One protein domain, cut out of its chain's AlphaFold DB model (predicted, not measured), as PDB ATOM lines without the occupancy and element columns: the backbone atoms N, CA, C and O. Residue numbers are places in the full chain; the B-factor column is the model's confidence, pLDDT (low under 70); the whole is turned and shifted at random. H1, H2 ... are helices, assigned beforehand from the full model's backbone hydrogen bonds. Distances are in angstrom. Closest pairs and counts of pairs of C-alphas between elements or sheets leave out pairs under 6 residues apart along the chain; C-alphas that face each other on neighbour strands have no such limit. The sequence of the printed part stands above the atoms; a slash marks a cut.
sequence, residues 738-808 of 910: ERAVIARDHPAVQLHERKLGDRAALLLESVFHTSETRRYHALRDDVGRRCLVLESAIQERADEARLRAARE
ATOM      1  N   GLU A 738     152.282 172.633 147.396       71.69
ATOM      2  CA  GLU A 738     152.500 171.240 146.976       71.69
ATOM      3  C   GLU A 738     151.222 170.411 147.163       71.69
ATOM      4  O   GLU A 738     150.744 169.787 146.213       71.69
ATOM      5  N   ARG A 739     150.588 170.481 148.346       71.44
ATOM      6  CA  ARG A 739     149.288 169.829 148.598       71.44
ATOM      7  C   ARG A 739     148.199 170.300 147.626       71.44
ATOM      8  O   ARG A 739     147.422 169.474 147.152       71.44
ATOM      9  N   ALA A 740     148.140 171.593 147.304       66.25
ATOM     10  CA  ALA A 740     147.146 172.152 146.386       66.25
ATOM     11  C   ALA A 740     147.372 171.753 144.915       66.25
ATOM     12  O   ALA A 740     146.396 171.590 144.181       66.25
ATOM     13  N   VAL A 741     148.625 171.570 144.485       72.44
ATOM     14  CA  VAL A 741     148.976 171.037 143.154       72.44
ATOM     15  C   VAL A 741     148.616 169.552 143.072       72.44
ATOM     16  O   VAL A 741     147.840 169.159 142.204       72.44
ATOM     17  N   ILE A 742     149.050 168.747 144.045       71.00
ATOM     18  CA  ILE A 742     148.739 167.309 144.128       71.00
ATOM     19  C   ILE A 742     147.215 167.066 144.126       71.00
ATOM     20  O   ILE A 742     146.715 166.211 143.392       71.00
ATOM     21  N   ALA A 743     146.450 167.859 144.886       69.62
ATOM     22  CA  ALA A 743     144.988 167.766 144.941       69.62
ATOM     23  C   ALA A 743     144.266 168.284 143.681       69.62
ATOM     24  O   ALA A 743     143.078 167.998 143.498       69.62
ATOM     25  N   ARG A 744     144.946 169.057 142.825       72.44
ATOM     26  CA  ARG A 744     144.427 169.570 141.548       72.44
ATOM     27  C   ARG A 744     144.652 168.578 140.409       72.44
ATOM     28  O   ARG A 744     143.745 168.395 139.597       72.44
ATOM     29  N   ASP A 745     145.823 167.955 140.362       66.25
ATOM     30  CA  ASP A 745     146.221 167.092 139.247       66.25
ATOM     31  C   ASP A 745     145.671 165.654 139.389       66.25
ATOM     32  O   ASP A 745     145.528 164.943 138.394       66.25
ATOM     33  N   HIS A 746     145.224 165.259 140.594       67.00
ATOM     34  CA  HIS A 746     144.548 163.980 140.865       67.00
ATOM     35  C   HIS A 746     143.092 164.144 141.376       67.00
ATOM     36  O   HIS A 746     142.764 163.744 142.499       67.00
ATOM     37  N   PRO A 747     142.158 164.684 140.562       58.47
ATOM     38  CA  PRO A 747     140.802 165.042 141.003       58.47
ATOM     39  C   PRO A 747     139.927 163.854 141.442       58.47
ATOM     40  O   PRO A 747     138.937 164.055 142.144       58.47
ATOM     41  N   ALA A 748     140.285 162.616 141.079       55.62
ATOM     42  CA  ALA A 748     139.588 161.409 141.530       55.62
ATOM     43  C   ALA A 748     139.598 161.252 143.065       55.62
ATOM     44  O   ALA A 748     138.628 160.759 143.641       55.62
ATOM     45  N   VAL A 749     140.645 161.736 143.747       54.72
ATOM     46  CA  VAL A 749     140.774 161.634 145.212       54.72
ATOM     47  C   VAL A 749     139.748 162.523 145.935       54.72
ATOM     48  O   VAL A 749     139.203 162.122 146.962       54.72
ATOM     49  N   GLN A 750     139.368 163.672 145.358       56.38
ATOM     50  CA  GLN A 750     138.349 164.563 145.941       56.38
ATOM     51  C   GLN A 750     136.935 163.946 145.967       56.38
ATOM     52  O   GLN A 750     136.068 164.411 146.713       56.38
ATOM     53  N   LEU A 751     136.674 162.902 145.170       56.19
ATOM     54  CA  LEU A 751     135.426 162.132 145.247       56.19
ATOM     55  C   LEU A 751     135.418 161.176 146.448       56.19
ATOM     56  O   LEU A 751     134.355 160.946 147.022       56.19
ATOM     57  N   HIS A 752     136.585 160.680 146.869       53.28
ATOM     58  CA  HIS A 752     136.716 159.781 148.018       53.28
ATOM     59  C   HIS A 752     136.416 160.492 149.347       53.28
ATOM     60  O   HIS A 752     135.760 159.925 150.217       53.28
ATOM     61  N   GLU A 753     136.825 161.757 149.487       50.16
ATOM     62  CA  GLU A 753     136.566 162.564 150.691       50.16
ATOM     63  C   GLU A 753     135.094 163.016 150.810       50.16
ATOM     64  O   GLU A 753     134.606 163.331 151.899       50.16
ATOM     65  N   ARG A 754     134.330 163.018 149.707       49.34
ATOM     66  CA  ARG A 754     132.932 163.487 149.660       49.34
ATOM     67  C   ARG A 754     131.901 162.417 150.047       49.34
ATOM     68  O   ARG A 754     130.942 162.174 149.319       49.34
ATOM     69  N   LYS A 755     132.045 161.856 151.254       48.00
ATOM     70  CA  LYS A 755     131.018 161.055 151.963       48.00
ATOM     71  C   LYS A 755     130.355 159.934 151.136       48.00
ATOM     72  O   LYS A 755     129.167 159.654 151.310       48.00
ATOM     73  N   LEU A 756     131.114 159.246 150.286       52.12
ATOM     74  CA  LEU A 756     130.712 157.930 149.790       52.12
ATOM     75  C   LEU A 756     130.937 156.915 150.916       52.12
ATOM     76  O   LEU A 756     132.072 156.564 151.215       52.12
ATOM     77  N   GLY A 757     129.850 156.512 151.581       58.56
ATOM     78  CA  GLY A 757     129.906 155.661 152.773       58.56
ATOM     79  C   GLY A 757     130.629 154.334 152.533       58.56
ATOM     80  O   GLY A 757     130.564 153.776 151.438       58.56
ATOM     81  N   ASP A 758     131.272 153.830 153.582       62.53
ATOM     82  CA  ASP A 758     132.385 152.863 153.619       62.53
ATOM     83  C   ASP A 758     132.270 151.651 152.671       62.53
ATOM     84  O   ASP A 758     133.257 151.168 152.118       62.53
ATOM     85  N   ARG A 759     131.047 151.178 152.411       50.09
ATOM     86  CA  ARG A 759     130.768 150.063 151.491       50.09
ATOM     87  C   ARG A 759     131.019 150.392 150.010       50.09
ATOM     88  O   ARG A 759     131.250 149.478 149.225       50.09
ATOM     89  N   ALA A 760     130.968 151.667 149.626       55.12
ATOM     90  CA  ALA A 760     131.352 152.143 148.296       55.12
ATOM     91  C   ALA A 760     132.870 152.364 148.182       55.12
ATOM     92  O   ALA A 760     133.426 152.148 147.108       55.12
ATOM     93  N   ALA A 761     133.538 152.733 149.283       57.03
ATOM     94  CA  ALA A 761     134.993 152.849 149.332       57.03
ATOM     95  C   ALA A 761     135.659 151.495 149.044       57.03
ATOM     96  O   ALA A 761     136.420 151.395 148.089       57.03
ATOM     97  N   LEU A 762     135.262 150.436 149.763       59.44
ATOM     98  CA  LEU A 762     135.791 149.074 149.579       59.44
ATOM     99  C   LEU A 762     135.611 148.516 148.149       59.44
ATOM    100  O   LEU A 762     136.420 147.712 147.699       59.44
ATOM    101  N   LEU A 763     134.568 148.941 147.422       58.00
ATOM    102  CA  LEU A 763     134.321 148.525 146.034       58.00
ATOM    103  C   LEU A 763     135.125 149.331 145.000       58.00
ATOM    104  O   LEU A 763     135.444 148.804 143.937       58.00
ATOM    105  N   LEU A 764     135.465 150.590 145.292       56.12
ATOM    106  CA  LEU A 764     136.384 151.381 144.464       56.12
ATOM    107  C   LEU A 764     137.839 150.969 144.707       56.12
ATOM    108  O   LEU A 764     138.610 150.839 143.757       56.12
ATOM    109  N   GLU A 765     138.188 150.687 145.959       53.72
ATOM    110  CA  GLU A 765     139.505 150.219 146.384       53.72
ATOM    111  C   GLU A 765     139.897 148.920 145.663       53.72
ATOM    112  O   GLU A 765     140.998 148.838 145.119       53.72
ATOM    113  N   SER A 766     138.975 147.955 145.525       55.75
ATOM    114  CA  SER A 766     139.211 146.716 144.762       55.75
ATOM    115  C   SER A 766     139.347 146.894 143.241       55.75
ATOM    116  O   SER A 766     139.782 145.966 142.568       55.75
ATOM    117  N   VAL A 767     138.956 148.048 142.685       55.09
ATOM    118  CA  VAL A 767     138.961 148.313 141.229       55.09
ATOM    119  C   VAL A 767     140.126 149.218 140.806       55.09
ATOM    120  O   VAL A 767     140.619 149.086 139.688       55.09
ATOM    121  N   PHE A 768     140.622 150.088 141.691       51.69
ATOM    122  CA  PHE A 768     141.713 151.036 141.405       51.69
ATOM    123  C   PHE A 768     143.042 150.671 142.092       51.69
ATOM    124  O   PHE A 768     143.790 151.524 142.571       51.69
ATOM    125  N   HIS A 769     143.379 149.380 142.082       53.00
ATOM    126  CA  HIS A 769     144.671 148.841 142.530       53.00
ATOM    127  C   HIS A 769     145.823 149.075 141.515       53.00
ATOM    128  O   HIS A 769     146.680 148.215 141.318       53.00
ATOM    129  N   THR A 770     145.875 150.246 140.866       59.66
ATOM    130  CA  THR A 770     147.026 150.638 140.033       59.66
ATOM    131  C   THR A 770     148.224 151.025 140.906       59.66
ATOM    132  O   THR A 770     148.075 151.493 142.036       59.66
ATOM    133  N   SER A 771     149.445 150.869 140.389       56.25
ATOM    134  CA  SER A 771     150.685 151.215 141.111       56.25
ATOM    135  C   SER A 771     150.775 152.702 141.502       56.25
ATOM    136  O   SER A 771     151.492 153.065 142.437       56.25
ATOM    137  N   GLU A 772     150.006 153.560 140.831       61.78
ATOM    138  CA  GLU A 772     149.906 154.997 141.081       61.78
ATOM    139  C   GLU A 772     149.253 155.330 142.429       61.78
ATOM    140  O   GLU A 772     149.727 156.237 143.113       61.78
ATOM    141  N   THR A 773     148.231 154.586 142.872       71.44
ATOM    142  CA  THR A 773     147.596 154.851 144.178       71.44
ATOM    143  C   THR A 773     148.566 154.559 145.321       71.44
ATOM    144  O   THR A 773     148.699 155.368 146.239       71.44
ATOM    145  N   ARG A 774     149.356 153.481 145.223       68.06
ATOM    146  CA  ARG A 774     150.439 153.184 146.180       68.06
ATOM    147  C   ARG A 774     151.518 154.272 146.194       68.06
ATOM    148  O   ARG A 774     151.944 154.677 147.274       68.06
ATOM    149  N   ARG A 775     151.917 154.796 145.026       66.06
ATOM    150  CA  ARG A 775     152.847 155.943 144.933       66.06
ATOM    151  C   ARG A 775     152.264 157.210 145.570       66.06
ATOM    152  O   ARG A 775     152.979 157.890 146.299       66.06
ATOM    153  N   TYR A 776     150.977 157.495 145.366       72.75
ATOM    154  CA  TYR A 776     150.285 158.627 145.993       72.75
ATOM    155  C   TYR A 776     150.233 158.500 147.524       72.75
ATOM    156  O   TYR A 776     150.494 159.472 148.230       72.75
ATOM    157  N   HIS A 777     149.952 157.302 148.052       73.81
ATOM    158  CA  HIS A 777     149.982 157.046 149.495       73.81
ATOM    159  C   HIS A 777     151.386 157.231 150.089       73.81
ATOM    160  O   HIS A 777     151.520 157.934 151.087       73.81
ATOM    161  N   ALA A 778     152.435 156.710 149.444       71.81
ATOM    162  CA  ALA A 778     153.815 156.944 149.877       71.81
ATOM    163  C   ALA A 778     154.180 158.443 149.876       71.81
ATOM    164  O   ALA A 778     154.719 158.948 150.859       71.81
ATOM    165  N   LEU A 779     153.817 159.179 148.817       77.38
ATOM    166  CA  LEU A 779     154.067 160.621 148.717       77.38
ATOM    167  C   LEU A 779     153.316 161.416 149.803       77.38
ATOM    168  O   LEU A 779     153.867 162.346 150.393       77.38
ATOM    169  N   ARG A 780     152.066 161.033 150.098       80.44
ATOM    170  CA  ARG A 780     151.254 161.608 151.182       80.44
ATOM    171  C   ARG A 780     151.897 161.379 152.549       80.44
ATOM    172  O   ARG A 780     151.936 162.312 153.353       80.44
ATOM    173  N   ASP A 781     152.395 160.174 152.807       79.81
ATOM    174  CA  ASP A 781     153.030 159.826 154.078       79.81
ATOM    175  C   ASP A 781     154.372 160.549 154.255       79.81
ATOM    176  O   ASP A 781     154.652 161.046 155.346       79.81
ATOM    177  N   ASP A 782     155.166 160.705 153.192       76.44
ATOM    178  CA  ASP A 782     156.402 161.498 153.218       76.44
ATOM    179  C   ASP A 782     156.139 162.994 153.438       76.44
ATOM    180  O   ASP A 782     156.824 163.627 154.246       76.44
ATOM    181  N   VAL A 783     155.113 163.572 152.800       86.31
ATOM    182  CA  VAL A 783     154.663 164.948 153.093       86.31
ATOM    183  C   VAL A 783     154.175 165.062 154.544       86.31
ATOM    184  O   VAL A 783     154.484 166.045 155.217       86.31
ATOM    185  N   GLY A 784     153.476 164.050 155.067       86.25
ATOM    186  CA  GLY A 784     153.077 163.979 156.477       86.25
ATOM    187  C   GLY A 784     154.274 163.984 157.435       86.25
ATOM    188  O   GLY A 784     154.314 164.787 158.369       86.25
ATOM    189  N   ARG A 785     155.290 163.157 157.163       78.44
ATOM    190  CA  ARG A 785     156.548 163.104 157.931       78.44
ATOM    191  C   ARG A 785     157.297 164.437 157.884       78.44
ATOM    192  O   ARG A 785     157.756 164.904 158.923       78.44
ATOM    193  N   ARG A 786     157.375 165.086 156.715       79.25
ATOM    194  CA  ARG A 786     157.985 166.423 156.564       79.25
ATOM    195  C   ARG A 786     157.264 167.481 157.405       79.25
ATOM    196  O   ARG A 786     157.936 168.271 158.062       79.25
ATOM    197  N   CYS A 787     155.929 167.471 157.447       83.50
ATOM    198  CA  CYS A 787     155.165 168.372 158.316       83.50
ATOM    199  C   CYS A 787     155.466 168.139 159.806       83.50
ATOM    200  O   CYS A 787     155.756 169.105 160.505       83.50
ATOM    201  N   LEU A 788     155.492 166.886 160.274       81.38
ATOM    202  CA  LEU A 788     155.820 166.564 161.673       81.38
ATOM    203  C   LEU A 788     157.244 167.004 162.062       81.38
ATOM    204  O   LEU A 788     157.456 167.522 163.159       81.38
ATOM    205  N   VAL A 789     158.221 166.858 161.159       83.12
ATOM    206  CA  VAL A 789     159.591 167.360 161.375       83.12
ATOM    207  C   VAL A 789     159.604 168.890 161.479       83.12
ATOM    208  O   VAL A 789     160.218 169.424 162.403       83.12
ATOM    209  N   LEU A 790     158.890 169.603 160.601       82.31
ATOM    210  CA  LEU A 790     158.757 171.064 160.674       82.31
ATOM    211  C   LEU A 790     158.081 171.523 161.976       82.31
ATOM    212  O   LEU A 790     158.577 172.447 162.618       82.31
ATOM    213  N   GLU A 791     157.002 170.864 162.401       84.81
ATOM    214  CA  GLU A 791     156.321 171.139 163.674       84.81
ATOM    215  C   GLU A 791     157.265 170.936 164.870       84.81
ATOM    216  O   GLU A 791     157.348 171.807 165.739       84.81
ATOM    217  N   SER A 792     158.053 169.855 164.877       82.81
ATOM    218  CA  SER A 792     159.041 169.600 165.935       82.81
ATOM    219  C   SER A 792     160.148 170.663 165.989       82.81
ATOM    220  O   SER A 792     160.465 171.154 167.070       82.81
ATOM    221  N   ALA A 793     160.661 171.113 164.838       81.00
ATOM    222  CA  ALA A 793     161.688 172.154 164.759       81.00
ATOM    223  C   ALA A 793     161.154 173.557 165.120       81.00
ATOM    224  O   ALA A 793     161.893 174.401 165.636       81.00
ATOM    225  N   ILE A 794     159.869 173.826 164.871       84.12
ATOM    226  CA  ILE A 794     159.188 175.043 165.337       84.12
ATOM    227  C   ILE A 794     159.017 174.998 166.860       84.12
ATOM    228  O   ILE A 794     159.293 175.998 167.526       84.12
ATOM    229  N   GLN A 795     158.613 173.853 167.418       87.31
ATOM    230  CA  GLN A 795     158.447 173.678 168.862       87.31
ATOM    231  C   GLN A 795     159.789 173.792 169.605       87.31
ATOM    232  O   GLN A 795     159.880 174.542 170.574       87.31
ATOM    233  N   GLU A 796     160.850 173.155 169.102       87.06
ATOM    234  CA  GLU A 796     162.209 173.264 169.648       87.06
ATOM    235  C   GLU A 796     162.698 174.722 169.665       87.06
ATOM    236  O   GLU A 796     163.154 175.212 170.698       87.06
ATOM    237  N   ARG A 797     162.512 175.474 168.569       84.88
ATOM    238  CA  ARG A 797     162.836 176.914 168.520       84.88
ATOM    239  C   ARG A 797     161.987 177.755 169.478       84.88
ATOM    240  O   ARG A 797     162.491 178.736 170.028       84.88
ATOM    241  N   ALA A 798     160.721 177.397 169.693       86.31
ATOM    242  CA  ALA A 798     159.862 178.070 170.666       86.31
ATOM    243  C   ALA A 798     160.324 177.807 172.111       86.31
ATOM    244  O   ALA A 798     160.310 178.726 172.934       86.31
ATOM    245  N   ASP A 799     160.789 176.594 172.414       88.38
ATOM    246  CA  ASP A 799     161.328 176.237 173.727       88.38
ATOM    247  C   ASP A 799     162.741 176.788 173.959       88.38
ATOM    248  O   ASP A 799     163.018 177.291 175.050       88.38
ATOM    249  N   GLU A 800     163.598 176.870 172.936       85.62
ATOM    250  CA  GLU A 800     164.819 177.680 173.010       85.62
ATOM    251  C   GLU A 800     164.504 179.155 173.306       85.62
ATOM    252  O   GLU A 800     165.180 179.780 174.125       85.62
ATOM    253  N   ALA A 801     163.505 179.742 172.637       86.06
ATOM    254  CA  ALA A 801     163.121 181.137 172.852       86.06
ATOM    255  C   ALA A 801     162.592 181.362 174.278       86.06
ATOM    256  O   ALA A 801     162.966 182.345 174.921       86.06
ATOM    257  N   ARG A 802     161.811 180.413 174.817       88.44
ATOM    258  CA  ARG A 802     161.405 180.385 176.234       88.44
ATOM    259  C   ARG A 802     162.613 180.285 177.168       88.44
ATOM    260  O   ARG A 802     162.656 181.005 178.160       88.44
ATOM    261  N   LEU A 803     163.616 179.461 176.852       87.44
ATOM    262  CA  LEU A 803     164.846 179.331 177.646       87.44
ATOM    263  C   LEU A 803     165.745 180.580 177.579       87.44
ATOM    264  O   LEU A 803     166.351 180.940 178.590       87.44
ATOM    265  N   ARG A 804     165.816 181.273 176.433       88.31
ATOM    266  CA  ARG A 804     166.483 182.586 176.307       88.31
ATOM    267  C   ARG A 804     165.758 183.637 177.151       88.31
ATOM    268  O   ARG A 804     166.380 184.226 178.030       88.31
ATOM    269  N   ALA A 805     164.440 183.769 176.988       85.19
ATOM    270  CA  ALA A 805     163.621 184.682 177.785       85.19
ATOM    271  C   ALA A 805     163.714 184.390 179.295       85.19
ATOM    272  O   ALA A 805     163.845 185.317 180.090       85.19
ATOM    273  N   ALA A 806     163.737 183.117 179.706       83.75
ATOM    274  CA  ALA A 806     163.946 182.730 181.101       83.75
ATOM    275  C   ALA A 806     165.314 183.205 181.627       83.75
ATOM    276  O   ALA A 806     165.375 183.834 182.684       83.75
ATOM    277  N   ARG A 807     166.401 182.980 180.872       84.25
ATOM    278  CA  ARG A 807     167.761 183.445 181.215       84.25
ATOM    279  C   ARG A 807     167.885 184.971 181.262       84.25
ATOM    280  O   ARG A 807     168.644 185.479 182.080       84.25
ATOM    281  N   GLU A 808     167.149 185.689 180.419       84.19
ATOM    282  CA  GLU A 808     167.121 187.159 180.391       84.19
ATOM    283  C   GLU A 808     166.234 187.755 181.498       84.19
ATOM    284  O   GLU A 808     166.542 188.824 182.022       84.19
TER     285      GLU A 808
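Overview. This is residues 738 to 808 of the 910 residues of an uncharacterized protein of Tilletiopsis washingtonensis (UniProt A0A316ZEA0). One long, straight helix, H4, makes the length of a rod, and its residues 784 to 808 stick out free. Near its other end three short helices, H1, H2 and H3, form a loose hook, with H1 folding back beside H4 without touching it. The printed part has 71 residues with four named helices, in the order H1, H2, H3, H4, and no named strand; the class is all helix. The whole is extended, with a radius of gyration of the C-alphas of 19.3 A and spans of 61 by 24 by 19 A.

Along the chain. H4, residues 771 to 808, measures 55.7 A from C-alpha 771 at (150.685, 151.215, 141.111) to C-alpha 808 at (167.121, 187.159, 180.391). H3 is residues 758 to 765, 10.5 A long. H2 is residues 749 to 752, 5.3 A long. H1 is residues 738 to 745, 10.8 A long, and begins with C-alpha 738 at (152.500, 171.240, 146.976).

Arrangement. H4 touches no helix, but H1 and H4 are near each other, with 6 pairs of C-alphas within 10 A. H3 and H4 are apart, and so are H2 and H4. H2 and H3 are close but not clearly touching; their closest C-alphas, those of His 752 and Ala 761, are 7.3 A apart. H1 and H2 are also close but not clearly touching, with the closest C-alphas, those of Ala 743 and Gln 750, 7.4 A apart. H1 and H3 are apart. In H1 and H4 every O i to N i+4 pair is within hydrogen-bond range, in H3 3 of 4 are, and H2 is too short for such a pair.

Size, cuts and confidence. The two C-alphas farthest apart, those of Val 767 and Glu 808, are 61.9 A apart. The printed part has no cut, and the three links are tight. Residues 754 to 759 and 766 to 772 also stand free. The mean pLDDT of the printed part is 70.5; 32 residues are under 70, among them 745 to 772, while H4 has a mean of 80.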